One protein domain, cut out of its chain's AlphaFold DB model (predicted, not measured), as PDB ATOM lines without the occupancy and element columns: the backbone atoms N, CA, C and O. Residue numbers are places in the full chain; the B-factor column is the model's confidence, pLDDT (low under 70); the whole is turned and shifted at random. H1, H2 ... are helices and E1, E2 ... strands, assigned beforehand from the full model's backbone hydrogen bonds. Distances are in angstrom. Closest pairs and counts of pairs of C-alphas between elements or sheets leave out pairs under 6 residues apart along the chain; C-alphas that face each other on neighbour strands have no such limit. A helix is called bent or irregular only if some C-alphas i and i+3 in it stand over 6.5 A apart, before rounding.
ATOM      1  N   ALA A  10      57.327 -44.100 -28.093       94.00
ATOM      2  CA  ALA A  10      58.381 -43.100 -28.023       94.00
ATOM      3  C   ALA A  10      59.327 -43.383 -26.857       94.00
ATOM      4  O   ALA A  10      58.906 -43.751 -25.761       94.00
ATOM      5  N   ALA A  11      60.618 -43.155 -27.081       94.44
ATOM      6  CA  ALA A  11      61.615 -43.165 -26.020       94.44
ATOM      7  C   ALA A  11      62.628 -42.038 -26.200       94.44
ATOM      8  O   ALA A  11      62.862 -41.547 -27.305       94.44
ATOM      9  N   ILE A  12      63.274 -41.665 -25.097       96.06
ATOM     10  CA  ILE A  12      64.433 -40.779 -25.110       96.06
ATOM     11  C   ILE A  12      65.694 -41.642 -25.138       96.06
ATOM     12  O   ILE A  12      65.981 -42.383 -24.200       96.06
ATOM     13  N   GLY A  13      66.447 -41.555 -26.229       92.25
ATOM     14  CA  GLY A  13      67.745 -42.195 -26.372       92.25
ATOM     15  C   GLY A  13      68.886 -41.309 -25.860       92.25
ATOM     16  O   GLY A  13      68.770 -40.084 -25.851       92.25
ATOM     17  N   PRO A  14      70.044 -41.899 -25.514       91.06
ATOM     18  CA  PRO A  14      71.216 -41.144 -25.062       91.06
ATOM     19  C   PRO A  14      71.923 -40.390 -26.203       91.06
ATOM     20  O   PRO A  14      72.793 -39.560 -25.961       91.06
ATOM     21  N   ARG A  15      71.585 -40.686 -27.467       90.38
ATOM     22  CA  ARG A  15      72.220 -40.098 -28.654       90.38
ATOM     23  C   ARG A  15      71.507 -38.814 -29.083       90.38
ATOM     24  O   ARG A  15      70.283 -38.720 -29.050       90.38
ATOM     25  N   HIS A  16      72.261 -37.860 -29.623       90.94
ATOM     26  CA  HIS A  16      71.725 -36.626 -30.211       90.94
ATOM     27  C   HIS A  16      71.196 -36.809 -31.648       90.94
ATOM     28  O   HIS A  16      71.386 -35.947 -32.501       90.94
ATOM     29  N   LYS A  17      70.511 -37.924 -31.927       93.50
ATOM     30  CA  LYS A  17      69.872 -38.205 -33.220       93.50
ATOM     31  C   LYS A  17      68.447 -38.713 -33.014       93.50
ATOM     32  O   LYS A  17      68.247 -39.605 -32.197       93.50
ATOM     33  N   VAL A  18      67.493 -38.164 -33.769       93.75
ATOM     34  CA  VAL A  18      66.137 -38.725 -33.877       93.75
ATOM     35  C   VAL A  18      66.149 -39.811 -34.947       93.75
ATOM     36  O   VAL A  18      66.698 -39.594 -36.030       93.75
ATOM     37  N   TYR A  19      65.605 -40.983 -34.642       92.44
ATOM     38  CA  TYR A  19      65.491 -42.085 -35.597       92.44
ATOM     39  C   TYR A  19      64.357 -43.033 -35.209       92.44
ATOM     40  O   TYR A  19      63.958 -43.090 -34.048       92.44
ATOM     41  N   GLN A  20      63.875 -43.796 -36.186       91.50
ATOM     42  CA  GLN A  20      62.897 -44.856 -35.977       91.50
ATOM     43  C   GLN A  20      63.592 -46.222 -36.025       91.50
ATOM     44  O   GLN A  20      64.504 -46.430 -36.827       91.50
ATOM     45  N   THR A  21      63.192 -47.146 -35.152       90.69
ATOM     46  CA  THR A  21      63.669 -48.535 -35.140       90.69
ATOM     47  C   THR A  21      62.530 -49.471 -34.748       90.69
ATOM     48  O   THR A  21      62.053 -49.431 -33.616       90.69
ATOM     49  N   GLY A  22      62.077 -50.310 -35.683       88.88
ATOM     50  CA  GLY A  22      60.837 -51.074 -35.507       88.88
ATOM     51  C   GLY A  22      59.668 -50.146 -35.152       88.88
ATOM     52  O   GLY A  22      59.497 -49.095 -35.773       88.88
ATOM     53  N   ASP A  23      58.945 -50.495 -34.090       88.38
ATOM     54  CA  ASP A  23      57.798 -49.732 -33.582       88.38
ATOM     55  C   ASP A  23      58.195 -48.607 -32.609       88.38
ATOM     56  O   ASP A  23      57.363 -48.129 -31.843       88.38
ATOM     57  N   TRP A  24      59.461 -48.177 -32.601       93.00
ATOM     58  CA  TRP A  24      59.951 -47.125 -31.708       93.00
ATOM     59  C   TRP A  24      60.437 -45.891 -32.455       93.00
ATOM     60  O   TRP A  24      61.315 -45.973 -33.315       93.00
ATOM     61  N   ASN A  25      59.964 -44.730 -32.015       93.88
ATOM     62  CA  ASN A  25      60.556 -43.430 -32.288       93.88
ATOM     63  C   ASN A  25      61.506 -43.055 -31.147       93.88
ATOM     64  O   ASN A  25      61.089 -42.828 -30.009       93.88
ATOM     65  N   ILE A  26      62.799 -42.975 -31.452       96.06
ATOM     66  CA  ILE A  26      63.832 -42.602 -30.489       96.06
ATOM     67  C   ILE A  26      64.165 -41.126 -30.665       96.06
ATOM     68  O   ILE A  26      64.690 -40.708 -31.697       96.06
ATOM     69  N   TYR A  27      63.878 -40.342 -29.633       96.44
ATOM     70  CA  TYR A  27      64.167 -38.917 -29.557       96.44
ATOM     71  C   TYR A  27      65.451 -38.651 -28.772       96.44
ATOM     72  O   TYR A  27      65.943 -39.489 -28.025       96.44
ATOM     73  N   THR A  28      66.010 -37.456 -28.935       96.62
ATOM     74  CA  THR A  28      67.235 -37.050 -28.225       96.62
ATOM     75  C   THR A  28      66.939 -36.523 -26.816       96.62
ATOM     76  O   THR A  28      65.803 -36.099 -26.581       96.62
ATOM     77  N   PRO A  29      67.944 -36.405 -25.918       96.12
ATOM     78  CA  PRO A  29      67.744 -35.923 -24.544       96.12
ATOM     79  C   PRO A  29      67.073 -34.548 -24.427       96.12
ATOM     80  O   PRO A  29      66.409 -34.269 -23.433       96.12
ATOM     81  N   ARG A  30      67.166 -33.692 -25.454       95.38
ATOM     82  CA  ARG A  30      66.500 -32.374 -25.471       95.38
ATOM     83  C   ARG A  30      64.969 -32.454 -25.549       95.38
ATOM     84  O   ARG A  30      64.307 -31.441 -25.367       95.38
ATOM     85  N   HIS A  31      64.423 -33.613 -25.914       96.50
ATOM     86  CA  HIS A  31      62.979 -33.836 -26.006       96.50
ATOM     87  C   HIS A  31      62.421 -34.482 -24.736       96.50
ATOM     88  O   HIS A  31      61.246 -34.829 -24.727       96.50
ATOM     89  N   THR A  32      63.243 -34.675 -23.698       96.19
ATOM     90  CA  THR A  32      62.796 -35.251 -22.425       96.19
ATOM     91  C   THR A  32      61.603 -34.453 -21.900       96.19
ATOM     92  O   THR A  32      61.745 -33.243 -21.710       96.19
ATOM     93  N   PRO A  33      60.428 -35.082 -21.713       96.69
ATOM     94  CA  PRO A  33      59.302 -34.401 -21.098       96.69
ATOM     95  C   PRO A  33      59.625 -34.093 -19.639       96.69
ATOM     96  O   PRO A  33      60.310 -34.872 -18.971       96.69
ATOM     97  N   ASP A  34      59.077 -32.996 -19.123       95.88
ATOM     98  CA  ASP A  34      59.040 -32.801 -17.678       95.88
ATOM     99  C   ASP A  34      58.313 -33.986 -17.031       95.88
ATOM    100  O   ASP A  34      57.308 -34.466 -17.564       95.88
ATOM    101  N   ALA A  35      58.803 -34.444 -15.877       95.50
ATOM    102  CA  ALA A  35      58.277 -35.603 -15.150       95.50
ATOM    103  C   ALA A  35      56.948 -35.292 -14.427       95.50
ATOM    104  O   ALA A  35      56.799 -35.499 -13.225       95.50
ATOM    105  N   ASN A  36      55.989 -34.729 -15.158       95.19
ATOM    106  CA  ASN A  36      54.651 -34.380 -14.706       95.19
ATOM    107  C   ASN A  36      53.637 -34.555 -15.854       95.19
ATOM    108  O   ASN A  36      54.002 -34.724 -17.020       95.19
ATOM    109  N   LEU A  37      52.344 -34.513 -15.521       95.25
ATOM    110  CA  LEU A  37      51.261 -34.727 -16.485       95.25
ATOM    111  C   LEU A  37      51.332 -33.754 -17.675       95.25
ATOM    112  O   LEU A  37      51.195 -34.174 -18.823       95.25
ATOM    113  N   THR A  38      51.590 -32.470 -17.412       96.81
ATOM    114  CA  THR A  38      51.701 -31.423 -18.439       96.81
ATOM    115  C   THR A  38      52.823 -31.717 -19.430       96.81
ATOM    116  O   THR A  38      52.615 -31.600 -20.640       96.81
ATOM    117  N   GLY A  39      53.996 -32.119 -18.932       96.81
ATOM    118  CA  GLY A  39      55.171 -32.455 -19.729       96.81
ATOM    119  C   GLY A  39      54.905 -33.636 -20.657       96.81
ATOM    120  O   GLY A  39      55.120 -33.530 -21.864       96.81
ATOM    121  N   HIS A  40      54.346 -34.724 -20.120       96.00
ATOM    122  CA  HIS A  40      54.005 -35.911 -20.907       96.00
ATOM    123  C   HIS A  40      52.887 -35.657 -21.933       96.00
ATOM    124  O   HIS A  40      53.024 -36.054 -23.088       96.00
ATOM    125  N   LEU A  41      51.817 -34.940 -21.571       96.50
ATOM    126  CA  LEU A  41      50.746 -34.590 -22.514       96.50
ATOM    127  C   LEU A  41      51.234 -33.652 -23.625       96.50
ATOM    128  O   LEU A  41      50.870 -33.815 -24.791       96.50
ATOM    129  N   THR A  42      52.080 -32.680 -23.283       96.62
ATOM    130  CA  THR A  42      52.688 -31.776 -24.267       96.62
ATOM    131  C   THR A  42      53.592 -32.544 -25.223       96.62
ATOM    132  O   THR A  42      53.554 -32.300 -26.429       96.62
ATOM    133  N   PHE A  43      54.378 -33.493 -24.708       96.62
ATOM    134  CA  PHE A  43      55.208 -34.372 -25.522       96.62
ATOM    135  C   PHE A  43      54.362 -35.197 -26.498       96.62
ATOM    136  O   PHE A  43      54.625 -35.151 -27.702       96.62
ATOM    137  N   ALA A  44      53.300 -35.849 -26.017       94.38
ATOM    138  CA  ALA A  44      52.402 -36.646 -26.849       94.38
ATOM    139  C   ALA A  44      51.796 -35.818 -27.995       94.38
ATOM    140  O   ALA A  44      51.958 -36.138 -29.176       94.38
ATOM    141  N   LEU A  45      51.205 -34.661 -27.669       95.38
ATOM    142  CA  LEU A  45      50.594 -33.761 -28.653       95.38
ATOM    143  C   LEU A  45      51.578 -33.152 -29.658       95.38
ATOM    144  O   LEU A  45      51.146 -32.640 -30.700       95.38
ATOM    145  N   ARG A  46      52.869 -33.120 -29.324       95.25
ATOM    146  CA  ARG A  46      53.919 -32.521 -30.150       95.25
ATOM    147  C   ARG A  46      54.636 -33.540 -31.028       95.25
ATOM    148  O   ARG A  46      55.009 -33.188 -32.147       95.25
ATOM    149  N   TYR A  47      54.841 -34.758 -30.536       94.50
ATOM    150  CA  TYR A  47      55.744 -35.729 -31.152       94.50
ATOM    151  C   TYR A  47      55.076 -37.058 -31.504       94.50
ATOM    152  O   TYR A  47      55.452 -37.659 -32.504       94.50
ATOM    153  N   GLU A  48      54.078 -37.502 -30.743       93.31
ATOM    154  CA  GLU A  48      53.471 -38.828 -30.923       93.31
ATOM    155  C   GLU A  48      52.222 -38.786 -31.801       93.31
ATOM    156  O   GLU A  48      51.976 -39.726 -32.547       93.31
ATOM    157  N   GLY A  49      51.464 -37.686 -31.757       92.94
ATOM    158  CA  GLY A  49      50.128 -37.605 -32.349       92.94
ATOM    159  C   GLY A  49      49.038 -37.965 -31.335       92.94
ATOM    160  O   GLY A  49      49.303 -38.160 -30.152       92.94
ATOM    161  N   LEU A  50      47.784 -37.986 -31.780       94.12
ATOM    162  CA  LEU A  50      46.633 -38.279 -30.931       94.12
ATOM    163  C   LEU A  50      46.306 -39.775 -30.927       94.12
ATOM    164  O   LEU A  50      46.035 -40.353 -31.979       94.12
ATOM    165  N   ASP A  51      46.232 -40.354 -29.729       92.69
ATOM    166  CA  ASP A  51      45.540 -41.615 -29.448       92.69
ATOM    167  C   ASP A  51      44.342 -41.291 -28.540       92.69
ATOM    168  O   ASP A  51      44.486 -41.004 -27.346       92.69
ATOM    169  N   LEU A  52      43.148 -41.236 -29.135       93.81
ATOM    170  CA  LEU A  52      41.953 -40.731 -28.462       93.81
ATOM    171  C   LEU A  52      41.452 -41.686 -27.371       93.81
ATOM    172  O   LEU A  52      40.962 -41.225 -26.339       93.81
ATOM    173  N   ALA A  53      41.629 -42.997 -27.549       88.69
ATOM    174  CA  ALA A  53      41.319 -43.992 -26.527       88.69
ATOM    175  C   ALA A  53      42.197 -43.805 -25.278       88.69
ATOM    176  O   ALA A  53      41.685 -43.771 -24.153       88.69
ATOM    177  N   THR A  54      43.504 -43.605 -25.474       90.38
ATOM    178  CA  THR A  54      44.463 -43.345 -24.390       90.38
ATOM    179  C   THR A  54      44.144 -42.037 -23.674       90.38
ATOM    180  O   THR A  54      44.064 -42.015 -22.444       90.38
ATOM    181  N   LEU A  55      43.888 -40.960 -24.424       94.50
ATOM    182  CA  LEU A  55      43.523 -39.663 -23.848       94.50
ATOM    183  C   LEU A  55      42.208 -39.731 -23.067       94.50
ATOM    184  O   LEU A  55      42.141 -39.221 -21.954       94.50
ATOM    185  N   LYS A  56      41.177 -40.405 -23.590       94.31
ATOM    186  CA  LYS A  56      39.884 -40.554 -22.903       94.31
ATOM    187  C   LYS A  56      40.026 -41.307 -21.580       94.31
ATOM    188  O   LYS A  56      39.439 -40.899 -20.577       94.31
ATOM    189  N   ALA A  57      40.800 -42.391 -21.560       92.25
ATOM    190  CA  ALA A  57      41.076 -43.141 -20.339       92.25
ATOM    191  C   ALA A  57      41.879 -42.308 -19.327       92.25
ATOM    192  O   ALA A  57      41.526 -42.272 -18.147       92.25
ATOM    193  N   LEU A  58      42.901 -41.588 -19.798       94.19
ATOM    194  CA  LEU A  58      43.714 -40.702 -18.969       94.19
ATOM    195  C   LEU A  58      42.882 -39.571 -18.366       94.19
ATOM    196  O   LEU A  58      42.977 -39.327 -17.170       94.19
ATOM    197  N   PHE A  59      42.035 -38.913 -19.154       96.12
ATOM    198  CA  PHE A  59      41.167 -37.837 -18.679       96.12
ATOM    199  C   PHE A  59      40.178 -38.309 -17.614       96.12
ATOM    200  O   PHE A  59      39.980 -37.614 -16.621       96.12
ATOM    201  N   ARG A  60      39.622 -39.518 -17.755       95.31
ATOM    202  CA  ARG A  60      38.790 -40.127 -16.703       95.31
ATOM    203  C   ARG A  60      39.563 -40.382 -15.414       95.31
ATOM    204  O   ARG A  60      39.000 -40.220 -14.340       95.31
ATOM    205  N   ALA A  61      40.824 -40.798 -15.521       94.88
ATOM    206  CA  ALA A  61      41.665 -41.079 -14.363       94.88
ATOM    207  C   ALA A  61      42.198 -39.803 -13.686       94.88
ATOM    208  O   ALA A  61      42.289 -39.760 -12.464       94.88
ATOM    209  N   ALA A  62      42.552 -38.783 -14.469       94.94
ATOM    210  CA  ALA A  62      43.111 -37.524 -13.983       94.94
ATOM    211  C   ALA A  62      42.041 -36.570 -13.426       94.94
ATOM    212  O   ALA A  62      42.337 -35.772 -12.541       94.94
ATOM    213  N   GLY A  63      40.808 -36.660 -13.931       96.00
ATOM    214  CA  GLY A  63      39.714 -35.771 -13.553       96.00
ATOM    215  C   GLY A  63      39.820 -34.365 -14.165       96.00
ATOM    216  O   GLY A  63      40.785 -34.047 -14.868       96.00
ATOM    217  N   PRO A  64      38.808 -33.513 -13.925       97.81
ATOM    218  CA  PRO A  64      38.714 -32.188 -14.537       97.81
ATOM    219  C   PRO A  64      39.783 -31.216 -14.025       97.81
ATOM    220  O   PRO A  64      40.349 -30.467 -14.822       97.81
ATOM    221  N   ASP A  65      40.087 -31.249 -12.724       98.06
ATOM    222  CA  ASP A  65      40.970 -30.277 -12.063       98.06
ATOM    223  C   ASP A  65      42.379 -30.284 -12.660       98.06
ATOM    224  O   ASP A  65      42.939 -29.230 -12.948       98.06
ATOM    225  N   ALA A  66      42.906 -31.469 -12.979       97.31
ATOM    226  CA  ALA A  66      44.212 -31.608 -13.611       97.31
ATOM    227  C   ALA A  66      44.295 -30.880 -14.966       97.31
ATOM    228  O   ALA A  66      45.320 -30.284 -15.297       97.31
ATOM    229  N   ILE A  67      43.217 -30.902 -15.759       98.25
ATOM    230  CA  ILE A  67      43.169 -30.202 -17.049       98.25
ATOM    231  C   ILE A  67      42.925 -28.707 -16.847       98.25
ATOM    232  O   ILE A  67      43.545 -27.894 -17.532       98.25
ATOM    233  N   VAL A  68      42.082 -28.330 -15.882       98.56
ATOM    234  CA  VAL A  68      41.873 -26.927 -15.492       98.56
ATOM    235  C   VAL A  68      43.192 -26.267 -15.086       98.56
ATOM    236  O   VAL A  68      43.497 -25.178 -15.575       98.56
ATOM    237  N   ASP A  69      44.004 -26.936 -14.271       98.12
ATOM    238  CA  ASP A  69      45.297 -26.428 -13.816       98.12
ATOM    239  C   ASP A  69      46.287 -26.247 -14.974       98.12
ATOM    240  O   ASP A  69      46.942 -25.207 -15.070       98.12
ATOM    241  N   ILE A  70      46.336 -27.197 -15.917       98.00
ATOM    242  CA  ILE A  70      47.144 -27.080 -17.145       98.00
ATOM    243  C   ILE A  70      46.747 -25.834 -17.947       98.00
ATOM    244  O   ILE A  70      47.610 -25.090 -18.424       98.00
ATOM    245  N   VAL A  71      45.444 -25.591 -18.105       97.88
ATOM    246  CA  VAL A  71      44.941 -24.440 -18.864       97.88
ATOM    247  C   VAL A  71      45.225 -23.133 -18.139       97.88
ATOM    248  O   VAL A  71      45.686 -22.185 -18.772       97.88
ATOM    249  N   ARG A  72      45.017 -23.073 -16.820       97.56
ATOM    250  CA  ARG A  72      45.301 -21.876 -16.014       97.56
ATOM    251  C   ARG A  72      46.787 -21.526 -15.997       97.56
ATOM    252  O   ARG A  72      47.120 -20.345 -16.042       97.56
ATOM    253  N   ALA A  73      47.670 -22.524 -15.985       97.31
ATOM    254  CA  ALA A  73      49.115 -22.312 -16.035       97.31
ATOM    255  C   ALA A  73      49.599 -21.770 -17.393       97.31
ATOM    256  O   ALA A  73      50.603 -21.064 -17.455       97.31
ATOM    257  N   SER A  74      48.900 -22.085 -18.490       95.88
ATOM    258  CA  SER A  74      49.290 -21.674 -19.844       95.88
ATOM    259  C   SER A  74      48.073 -21.341 -20.732       95.88
ATOM    260  O   SER A  74      47.846 -22.011 -21.750       95.88
ATOM    261  N   PRO A  75      47.312 -20.271 -20.432       94.75
ATOM    262  CA  PRO A  75      46.001 -20.005 -21.041       94.75
ATOM    263  C   PRO A  75      46.058 -19.681 -22.540       94.75
ATOM    264  O   PRO A  75      45.113 -19.955 -23.277       94.75
ATOM    265  N   THR A  76      47.170 -19.125 -23.028       95.81
ATOM    266  CA  THR A  76      47.381 -18.834 -24.459       95.81
ATOM    267  C   THR A  76      48.066 -19.985 -25.207       95.81
ATOM    268  O   THR A  76      48.057 -20.020 -26.445       95.81
ATOM    269  N   GLY A  77      48.615 -20.963 -24.477       96.94
ATOM    270  CA  GLY A  77      49.355 -22.098 -25.026       96.94
ATOM    271  C   GLY A  77      48.476 -22.993 -25.896       96.94
ATOM    272  O   GLY A  77      47.358 -23.350 -25.523       96.94
ATOM    273  N   SER A  78      48.970 -23.365 -27.078       96.75
ATOM    274  CA  SER A  78      48.220 -24.210 -28.016       96.75
ATOM    275  C   SER A  78      47.949 -25.606 -27.452       96.75
ATOM    276  O   SER A  78      46.836 -26.102 -27.589       96.75
ATOM    277  N   TYR A  79      48.924 -26.227 -26.778       97.56
ATOM    278  CA  TYR A  79      48.768 -27.563 -26.191       97.56
ATOM    279  C   TYR A  79      47.720 -27.590 -25.079       97.56
ATOM    280  O   TYR A  79      46.827 -28.429 -25.119       97.56
ATOM    281  N   ALA A  80      47.756 -26.630 -24.153       97.75
ATOM    282  CA  ALA A  80      46.765 -26.525 -23.085       97.75
ATOM    283  C   ALA A  80      45.338 -26.365 -23.639       97.75
ATOM    284  O   ALA A  80      44.423 -27.074 -23.227       97.75
ATOM    285  N   ARG A  81      45.154 -25.509 -24.653       98.19
ATOM    286  CA  ARG A  81      43.851 -25.305 -25.310       98.19
ATOM    287  C   ARG A  81      43.374 -26.520 -26.113       98.19
ATOM    288  O   ARG A  81      42.179 -26.803 -26.128       98.19
ATOM    289  N   ARG A  82      44.288 -27.269 -26.742       98.31
ATOM    290  CA  ARG A  82      43.975 -28.558 -27.386       98.31
ATOM    291  C   ARG A  82      43.522 -29.596 -26.357       98.31
ATOM    292  O   ARG A  82      42.512 -30.247 -26.589       98.31
ATOM    293  N   LEU A  83      44.223 -29.725 -25.226       98.50
ATOM    294  CA  LEU A  83      43.856 -30.647 -24.140       98.50
ATOM    295  C   LEU A  83      42.498 -30.300 -23.532       98.50
ATOM    296  O   LEU A  83      41.683 -31.193 -23.336       98.50
ATOM    297  N   TRP A  84      42.240 -29.012 -23.308       98.56
ATOM    298  CA  TRP A  84      40.939 -28.524 -22.858       98.56
ATOM    299  C   TRP A  84      39.820 -28.956 -23.808       98.56
ATOM    300  O   TRP A  84      38.873 -29.612 -23.379       98.56
ATOM    301  N   PHE A  85      39.969 -28.663 -25.103       98.75
ATOM    302  CA  PHE A  85      38.985 -29.064 -26.106       98.75
ATOM    303  C   PHE A  85      38.781 -30.582 -26.136       98.75
ATOM    304  O   PHE A  85      37.647 -31.048 -26.117       98.75
ATOM    305  N   LEU A  86      39.870 -31.358 -26.162       98.69
ATOM    306  CA  LEU A  86      39.809 -32.817 -26.222       98.69
ATOM    307  C   LEU A  86      39.136 -33.412 -24.981       98.69
ATOM    308  O   LEU A  86      38.386 -34.372 -25.121       98.69
ATOM    309  N   TYR A  87      39.360 -32.848 -23.790       98.62
ATOM    310  CA  TYR A  87      38.677 -33.278 -22.571       98.62
ATOM    311  C   TYR A  87      37.166 -33.064 -22.684       98.62
ATOM    312  O   TYR A  87      36.401 -34.020 -22.526       98.62
ATOM    313  N   GLU A  88      36.735 -31.834 -23.002       98.62
ATOM    314  CA  GLU A  88      35.305 -31.515 -23.107       98.62
ATOM    315  C   GLU A  88      34.631 -32.349 -24.208       98.62
ATOM    316  O   GLU A  88      33.521 -32.843 -24.017       98.62
ATOM    317  N   TRP A  89      35.322 -32.558 -25.332       98.56
ATOM    318  CA  TRP A  89      34.811 -33.293 -26.487       98.56
ATOM    319  C   TRP A  89      34.724 -34.810 -26.251       98.56
ATOM    320  O   TRP A  89      33.702 -35.416 -26.564       98.56
ATOM    321  N   LEU A  90      35.751 -35.435 -25.659       97.75
ATOM    322  CA  LEU A  90      35.779 -36.889 -25.421       97.75
ATOM    323  C   LEU A  90      34.854 -37.336 -24.286       97.75
ATOM    324  O   LEU A  90      34.388 -38.482 -24.291       97.75
ATOM    325  N   LEU A  91      34.650 -36.473 -23.287       97.19
ATOM    326  CA  LEU A  91      33.868 -36.781 -22.087       97.19
ATOM    327  C   LEU A  91      32.504 -36.091 -22.055       97.19
ATOM    328  O   LEU A  91      31.779 -36.263 -21.077       97.19
ATOM    329  N   ALA A  92      32.165 -35.304 -23.082       97.12
ATOM    330  CA  ALA A  92      30.949 -34.491 -23.133       97.12
ATOM    331  C   ALA A  92      30.728 -33.667 -21.844       97.12
ATOM    332  O   ALA A  92      29.601 -33.470 -21.395       97.12
ATOM    333  N   THR A  93      31.820 -33.212 -21.219       97.38
ATOM    334  CA  THR A  93      31.817 -32.557 -19.903       97.38
ATOM    335  C   THR A  93      32.522 -31.217 -20.003       97.38
ATOM    336  O   THR A  93      33.728 -31.168 -20.224       97.38
ATOM    337  N   ARG A  94      31.780 -30.124 -19.819       97.94
ATOM    338  CA  ARG A  94      32.330 -28.765 -19.850       97.94
ATOM    339  C   ARG A  94      33.153 -28.488 -18.588       97.94
ATOM    340  O   ARG A  94      32.670 -28.724 -17.484       97.94
ATOM    341  N   LEU A  95      34.364 -27.960 -18.747       98.31
ATOM    342  CA  LEU A  95      35.224 -27.553 -17.634       98.31
ATOM    343  C   LEU A  95      34.850 -26.155 -17.133       98.31
ATOM    344  O   LEU A  95      34.442 -25.293 -17.917       98.31
ATOM    345  N   ASP A  96      35.051 -25.910 -15.837       97.31
ATOM    346  CA  ASP A  96      34.858 -24.593 -15.219       97.31
ATOM    347  C   ASP A  96      36.030 -23.647 -15.538       97.31
ATOM    348  O   ASP A  96      36.939 -23.381 -14.744       97.31
ATOM    349  N   LEU A  97      36.034 -23.197 -16.791       97.19
ATOM    350  CA  LEU A  97      36.994 -22.271 -17.370       97.19
ATOM    351  C   LEU A  97      36.250 -21.188 -18.168       97.19
ATOM    352  O   LEU A  97      35.311 -21.514 -18.918       97.19
ATOM    353  N   PRO A  98      36.665 -19.911 -18.056       97.19
ATOM    354  CA  PRO A  98      36.179 -18.866 -18.947       97.19
ATOM    355  C   PRO A  98      36.651 -19.135 -20.380       97.19
ATOM    356  O   PRO A  98      37.677 -19.780 -20.594       97.19
ATOM    357  N   ASP A  99      35.912 -18.624 -21.363       98.12
ATOM    358  CA  ASP A  99      36.302 -18.728 -22.769       98.12
ATOM    359  C   ASP A  99      37.684 -18.094 -23.001       98.12
ATOM    360  O   ASP A  99      38.005 -17.027 -22.467       98.12
ATOM    361  N   ALA A 100      38.514 -18.735 -23.824       96.69
ATOM    362  CA  ALA A 100      39.796 -18.174 -24.212       96.69
ATOM    363  C   ALA A 100      39.580 -16.901 -25.042       96.69
ATOM    364  O   ALA A 100      38.957 -16.919 -26.103       96.69
ATOM    365  N   ILE A 101      40.173 -15.797 -24.588       93.50
ATOM    366  CA  ILE A 101      40.108 -14.491 -25.262       93.50
ATOM    367  C   ILE A 101      41.344 -14.193 -26.128       93.50
ATOM    368  O   ILE A 101      41.297 -13.328 -26.999       93.50
ATOM    369  N   GLN A 102      42.450 -14.920 -25.930       90.75
ATOM    370  CA  GLN A 102      43.748 -14.675 -26.576       90.75
ATOM    371  C   GLN A 102      44.376 -15.963 -27.141       90.75
ATOM    372  O   GLN A 102      44.006 -17.072 -26.763       90.75
ATOM    373  N   GLY A 103      45.344 -15.812 -28.054       88.62
ATOM    374  CA  GLY A 103      46.049 -16.913 -28.733       88.62
ATOM    375  C   GLY A 103      45.515 -17.209 -30.140       88.62
ATOM    376  O   GLY A 103      44.354 -16.952 -30.447       88.62
ATOM    377  N   SER A 104      46.346 -17.734 -31.041       94.12
ATOM    378  CA  SER A 104      45.903 -18.141 -32.387       94.12
ATOM    379  C   SER A 104      45.036 -19.402 -32.339       94.12
ATOM    380  O   SER A 104      45.108 -20.169 -31.376       94.12
ATOM    381  N   TYR A 105      44.216 -19.639 -33.363       97.19
ATOM    382  CA  TYR A 105      43.490 -20.902 -33.478       97.19
ATOM    383  C   TYR A 105      44.466 -22.053 -33.731       97.19
ATOM    384  O   TYR A 105      45.167 -22.056 -34.738       97.19
ATOM    385  N   ALA A 106      44.521 -23.015 -32.809       97.00
ATOM    386  CA  ALA A 106      45.345 -24.211 -32.956       97.00
ATOM    387  C   ALA A 106      44.534 -25.344 -33.594       97.00
ATOM    388  O   ALA A 106      43.370 -25.527 -33.243       97.00
ATOM    389  N   LEU A 107      45.136 -26.121 -34.495       98.31
ATOM    390  CA  LEU A 107      44.533 -27.368 -34.969       98.31
ATOM    391  C   LEU A 107      44.521 -28.403 -33.834       98.31
ATOM    392  O   LEU A 107      45.473 -28.484 -33.053       98.31
ATOM    393  N   VAL A 108      43.444 -29.181 -33.725       98.38
ATOM    394  CA  VAL A 108      43.341 -30.263 -32.734       98.38
ATOM    395  C   VAL A 108      44.240 -31.430 -33.135       98.38
ATOM    396  O   VAL A 108      45.080 -31.850 -32.336       98.38
ATOM    397  N   VAL A 109      44.114 -31.892 -34.377       98.19
ATOM    398  CA  VAL A 109      44.959 -32.899 -35.023       98.19
ATOM    399  C   VAL A 109      46.095 -32.198 -35.763       98.19
ATOM    400  O   VAL A 109      45.872 -31.186 -36.427       98.19
ATOM    401  N   ASP A 110      47.306 -32.733 -35.657       97.25
ATOM    402  CA  ASP A 110      48.458 -32.257 -36.422       97.25
ATOM    403  C   ASP A 110      48.466 -32.927 -37.815       97.25
ATOM    404  O   ASP A 110      48.706 -34.139 -37.882       97.25
ATOM    405  N   PRO A 111      48.198 -32.184 -38.909       96.81
ATOM    406  CA  PRO A 111      48.072 -32.751 -40.249       96.81
ATOM    407  C   PRO A 111      49.385 -33.316 -40.800       96.81
ATOM    408  O   PRO A 111      49.335 -34.110 -41.738       96.81
ATOM    409  N   ASP A 112      50.534 -32.964 -40.213       95.44
ATOM    410  CA  ASP A 112      51.836 -33.521 -40.598       95.44
ATOM    411  C   ASP A 112      52.037 -34.937 -40.031       95.44
ATOM    412  O   ASP A 112      52.865 -35.700 -40.524       95.44
ATOM    413  N   LYS A 113      51.280 -35.309 -38.990       94.94
ATOM    414  CA  LYS A 113      51.371 -36.625 -38.333       94.94
ATOM    415  C   LYS A 113      50.193 -37.527 -38.646       94.94
ATOM    416  O   LYS A 113      50.353 -38.745 -38.689       94.94
ATOM    417  N   GLN A 114      49.005 -36.954 -38.791       97.06
ATOM    418  CA  GLN A 114      47.765 -37.704 -38.944       97.06
ATOM    419  C   GLN A 114      46.856 -37.030 -39.965       97.06
ATOM    420  O   GLN A 114      46.792 -35.806 -40.043       97.06
ATOM    421  N   TRP A 115      46.125 -37.831 -40.737       97.62
ATOM    422  CA  TRP A 115      45.102 -37.307 -41.635       97.62
ATOM    423  C   TRP A 115      43.983 -36.645 -40.827       97.62
ATOM    424  O   TRP A 115      43.538 -37.164 -39.802       97.62
ATOM    425  N   ALA A 116      43.554 -35.473 -41.286       97.38
ATOM    426  CA  ALA A 116      42.625 -34.592 -40.594       97.38
ATOM    427  C   ALA A 116      41.739 -33.869 -41.613       97.38
ATOM    428  O   ALA A 116      42.079 -33.794 -42.793       97.38
ATOM    429  N   THR A 117      40.610 -33.331 -41.160       96.88
ATOM    430  CA  THR A 117      39.671 -32.592 -42.017       96.88
ATOM    431  C   THR A 117      39.972 -31.095 -42.039       96.88
ATOM    432  O   THR A 117      40.811 -30.584 -41.294       96.88
ATOM    433  N   GLY A 118      39.250 -30.341 -42.861       94.00
ATOM    434  CA  GLY A 118      39.170 -28.894 -42.763       94.00
ATOM    435  C   GLY A 118      38.574 -28.461 -41.425       94.00
ATOM    436  O   GLY A 118      39.016 -27.464 -40.866       94.00
ATOM    437  N   GLY A 119      37.634 -29.214 -40.857       93.25
ATOM    438  CA  GLY A 119      37.175 -29.029 -39.482       93.25
ATOM    439  C   GLY A 119      36.403 -27.736 -39.188       93.25
ATOM    440  O   GLY A 119      36.291 -26.831 -40.014       93.25
ATOM    441  N   ALA A 120      35.899 -27.633 -37.956       96.25
ATOM    442  CA  ALA A 120      35.096 -26.506 -37.478       96.25
ATOM    443  C   ALA A 120      35.776 -25.751 -36.329       96.25
ATOM    444  O   ALA A 120      36.459 -26.324 -35.481       96.25
ATOM    445  N   THR A 121      35.577 -24.441 -36.276       98.00
ATOM    446  CA  THR A 121      36.138 -23.600 -35.219       98.00
ATOM    447  C   THR A 121      35.399 -23.815 -33.896       98.00
ATOM    448  O   THR A 121      34.175 -23.776 -33.857       98.00
ATOM    449  N   SER A 122      36.143 -23.973 -32.800       98.12
ATOM    450  CA  SER A 122      35.641 -23.894 -31.425       98.12
ATOM    451  C   SER A 122      36.124 -22.583 -30.787       98.12
ATOM    452  O   SER A 122      37.272 -22.515 -30.332       98.12
ATOM    453  N   PRO A 123      35.289 -21.524 -30.762       98.12
ATOM    454  CA  PRO A 123      35.697 -20.211 -30.261       98.12
ATOM    455  C   PRO A 123      36.088 -20.222 -28.784       98.12
ATOM    456  O   PRO A 123      37.123 -19.662 -28.440       98.12
ATOM    457  N   ARG A 124      35.330 -20.942 -27.943       97.69
ATOM    458  CA  ARG A 124      35.582 -21.095 -26.497       97.69
ATOM    459  C   ARG A 124      37.010 -21.526 -26.187       97.69
ATOM    460  O   ARG A 124      37.662 -20.959 -25.323       97.69
ATOM    461  N   HIS A 125      37.496 -22.512 -26.927       98.38
ATOM    462  CA  HIS A 125      38.832 -23.076 -26.754       98.38
ATOM    463  C   HIS A 125      39.878 -22.352 -27.604       98.38
ATOM    464  O   HIS A 125      41.080 -22.552 -27.437       98.38
ATOM    465  N   ARG A 126      39.431 -21.548 -28.575       98.06
ATOM    466  CA  ARG A 126      40.241 -21.026 -29.673       98.06
ATOM    467  C   ARG A 126      41.039 -22.138 -30.374       98.06
ATOM    468  O   ARG A 126      42.239 -22.007 -30.607       98.06
ATOM    469  N   VAL A 127      40.377 -23.243 -30.712       98.50
ATOM    470  CA  VAL A 127      40.948 -24.328 -31.535       98.50
ATOM    471  C   VAL A 127      40.091 -24.577 -32.768       98.50
ATOM    472  O   VAL A 127      38.921 -24.201 -32.805       98.50
ATOM    473  N   ARG A 128      40.667 -25.201 -33.790       98.44
ATOM    474  CA  ARG A 128      39.951 -25.706 -34.957       98.44
ATOM    475  C   ARG A 128      39.866 -27.220 -34.832       98.44
ATOM    476  O   ARG A 128      40.881 -27.909 -34.894       98.44
ATOM    477  N   ASN A 129      38.652 -27.710 -34.608       98.44
ATOM    478  CA  ASN A 129      38.333 -29.123 -34.539       98.44
ATOM    479  C   ASN A 129      38.394 -29.741 -35.937       98.44
ATOM    480  O   ASN A 129      37.389 -29.778 -36.642       98.44
ATOM    481  N   ASN A 130      39.580 -30.200 -36.316       98.31
ATOM    482  CA  ASN A 130      39.854 -30.969 -37.526       98.31
ATOM    483  C   ASN A 130      39.880 -32.488 -37.279       98.31
ATOM    484  O   ASN A 130      40.521 -33.222 -38.031       98.31
ATOM    485  N   LEU A 131      39.216 -32.965 -36.219       98.38
ATOM    486  CA  LEU A 131      39.035 -34.398 -35.995       98.38
ATOM    487  C   LEU A 131      38.205 -35.012 -37.136       98.38
ATOM    488  O   LEU A 131      37.215 -34.409 -37.567       98.38
ATOM    489  N   PRO A 132      38.571 -36.207 -37.627       96.75
ATOM    490  CA  PRO A 132      37.881 -36.850 -38.734       96.75
ATOM    491  C   PRO A 132      36.676 -37.664 -38.257       96.75
ATOM    492  O   PRO A 132      36.556 -38.837 -38.586       96.75
TER     493      PRO A 132
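Overview. This is residues 10 to 132 of the 375 residues of the protein "Filamentation induced by cAMP protein Fic" of Sinorhizobium americanum CCGM7 (UniProt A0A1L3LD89). A hairpin of H2b and H3 has H2a across one end of H3, and H1, crosswise to H2b and H3, stands between this hairpin and a small three-strand sheet, E1 E3 E2, at one end of the longest axis. A second small sheet, the hairpin E4 and E5, packs through E5 on H3. The 123 printed residues hold E1, E2, E3, H1, H2, H3, E4 and E5 in that order; the first sheet, E1 E3 E2, is mixed, the second antiparallel, the class mixed. The whole is compact, radius of gyration of the C-alphas 14.9 A, spans 43 by 31 by 27 A.

Along the chain. E1, residues 10 to 12, begins at C-alpha 10 (58.381, -43.100, -28.023). E2 is residues 19 to 21 and E3 24 to 27. H1, residues 37 to 48, spans 15.2 A; it is neither bent nor irregular, but only just: C-alphas 45 and 48 are 6.3 A apart. H2, residues 52 to 73, was assigned as one helix by its hydrogen bonds but is bent, C-alphas 61 and 64 lying 9.4 A apart; its arms are H2a, 52 to 61, 14.1 A, and H2b, 64 to 73, 14.4 A. H3, residues 78 to 91, spans 20.0 A. E4 is 120 to 122; E5, 127 to 129, ends at C-alpha 129 (38.333, -29.123, -34.539).

Arrangement. E1 and E3 are parallel, N 11 to O 25 3.0 A; E3 and E2 form an antiparallel hairpin, N 26 to O 19 2.8 A. H1 only grazes this sheet, with residues 43 to 48. H1 is close to but not clearly touching H3, closest C-alphas Thr 42 and Tyr 79, 6.1 A. H2b and H3, a helical hairpin, touch at Val 71 and Ala 80, closest C-alphas 5.0 A, at a shallow tilt of 17 degrees, opposite ways. H2a touches residues 87 to 91 of H3 alone, about perpendicular at 83 degrees, closest C-alphas Lys 56 and Leu 90, 6.1 A. The closest C-alphas of H3 and E5 are Arg 82 and Val 127, 6.7 A. E4 and E5 are an antiparallel hairpin, N 129 to O 120 2.7 A. In H1, H2a, H2b and H3 every O i to N i+4 pair is within hydrogen-bond range.

Size, cuts and confidence. The C-alphas farthest apart, Gly 22 and Pro 98, are 43.8 A apart. The printed part has no cut. The link from H3 to E4, residues 92 to 119, is long; its residues 106 to 107 pair, parallel, with 127 to 128 of E5. Mean pLDDT of the printed part is 95.8, and no printed residue is under 70.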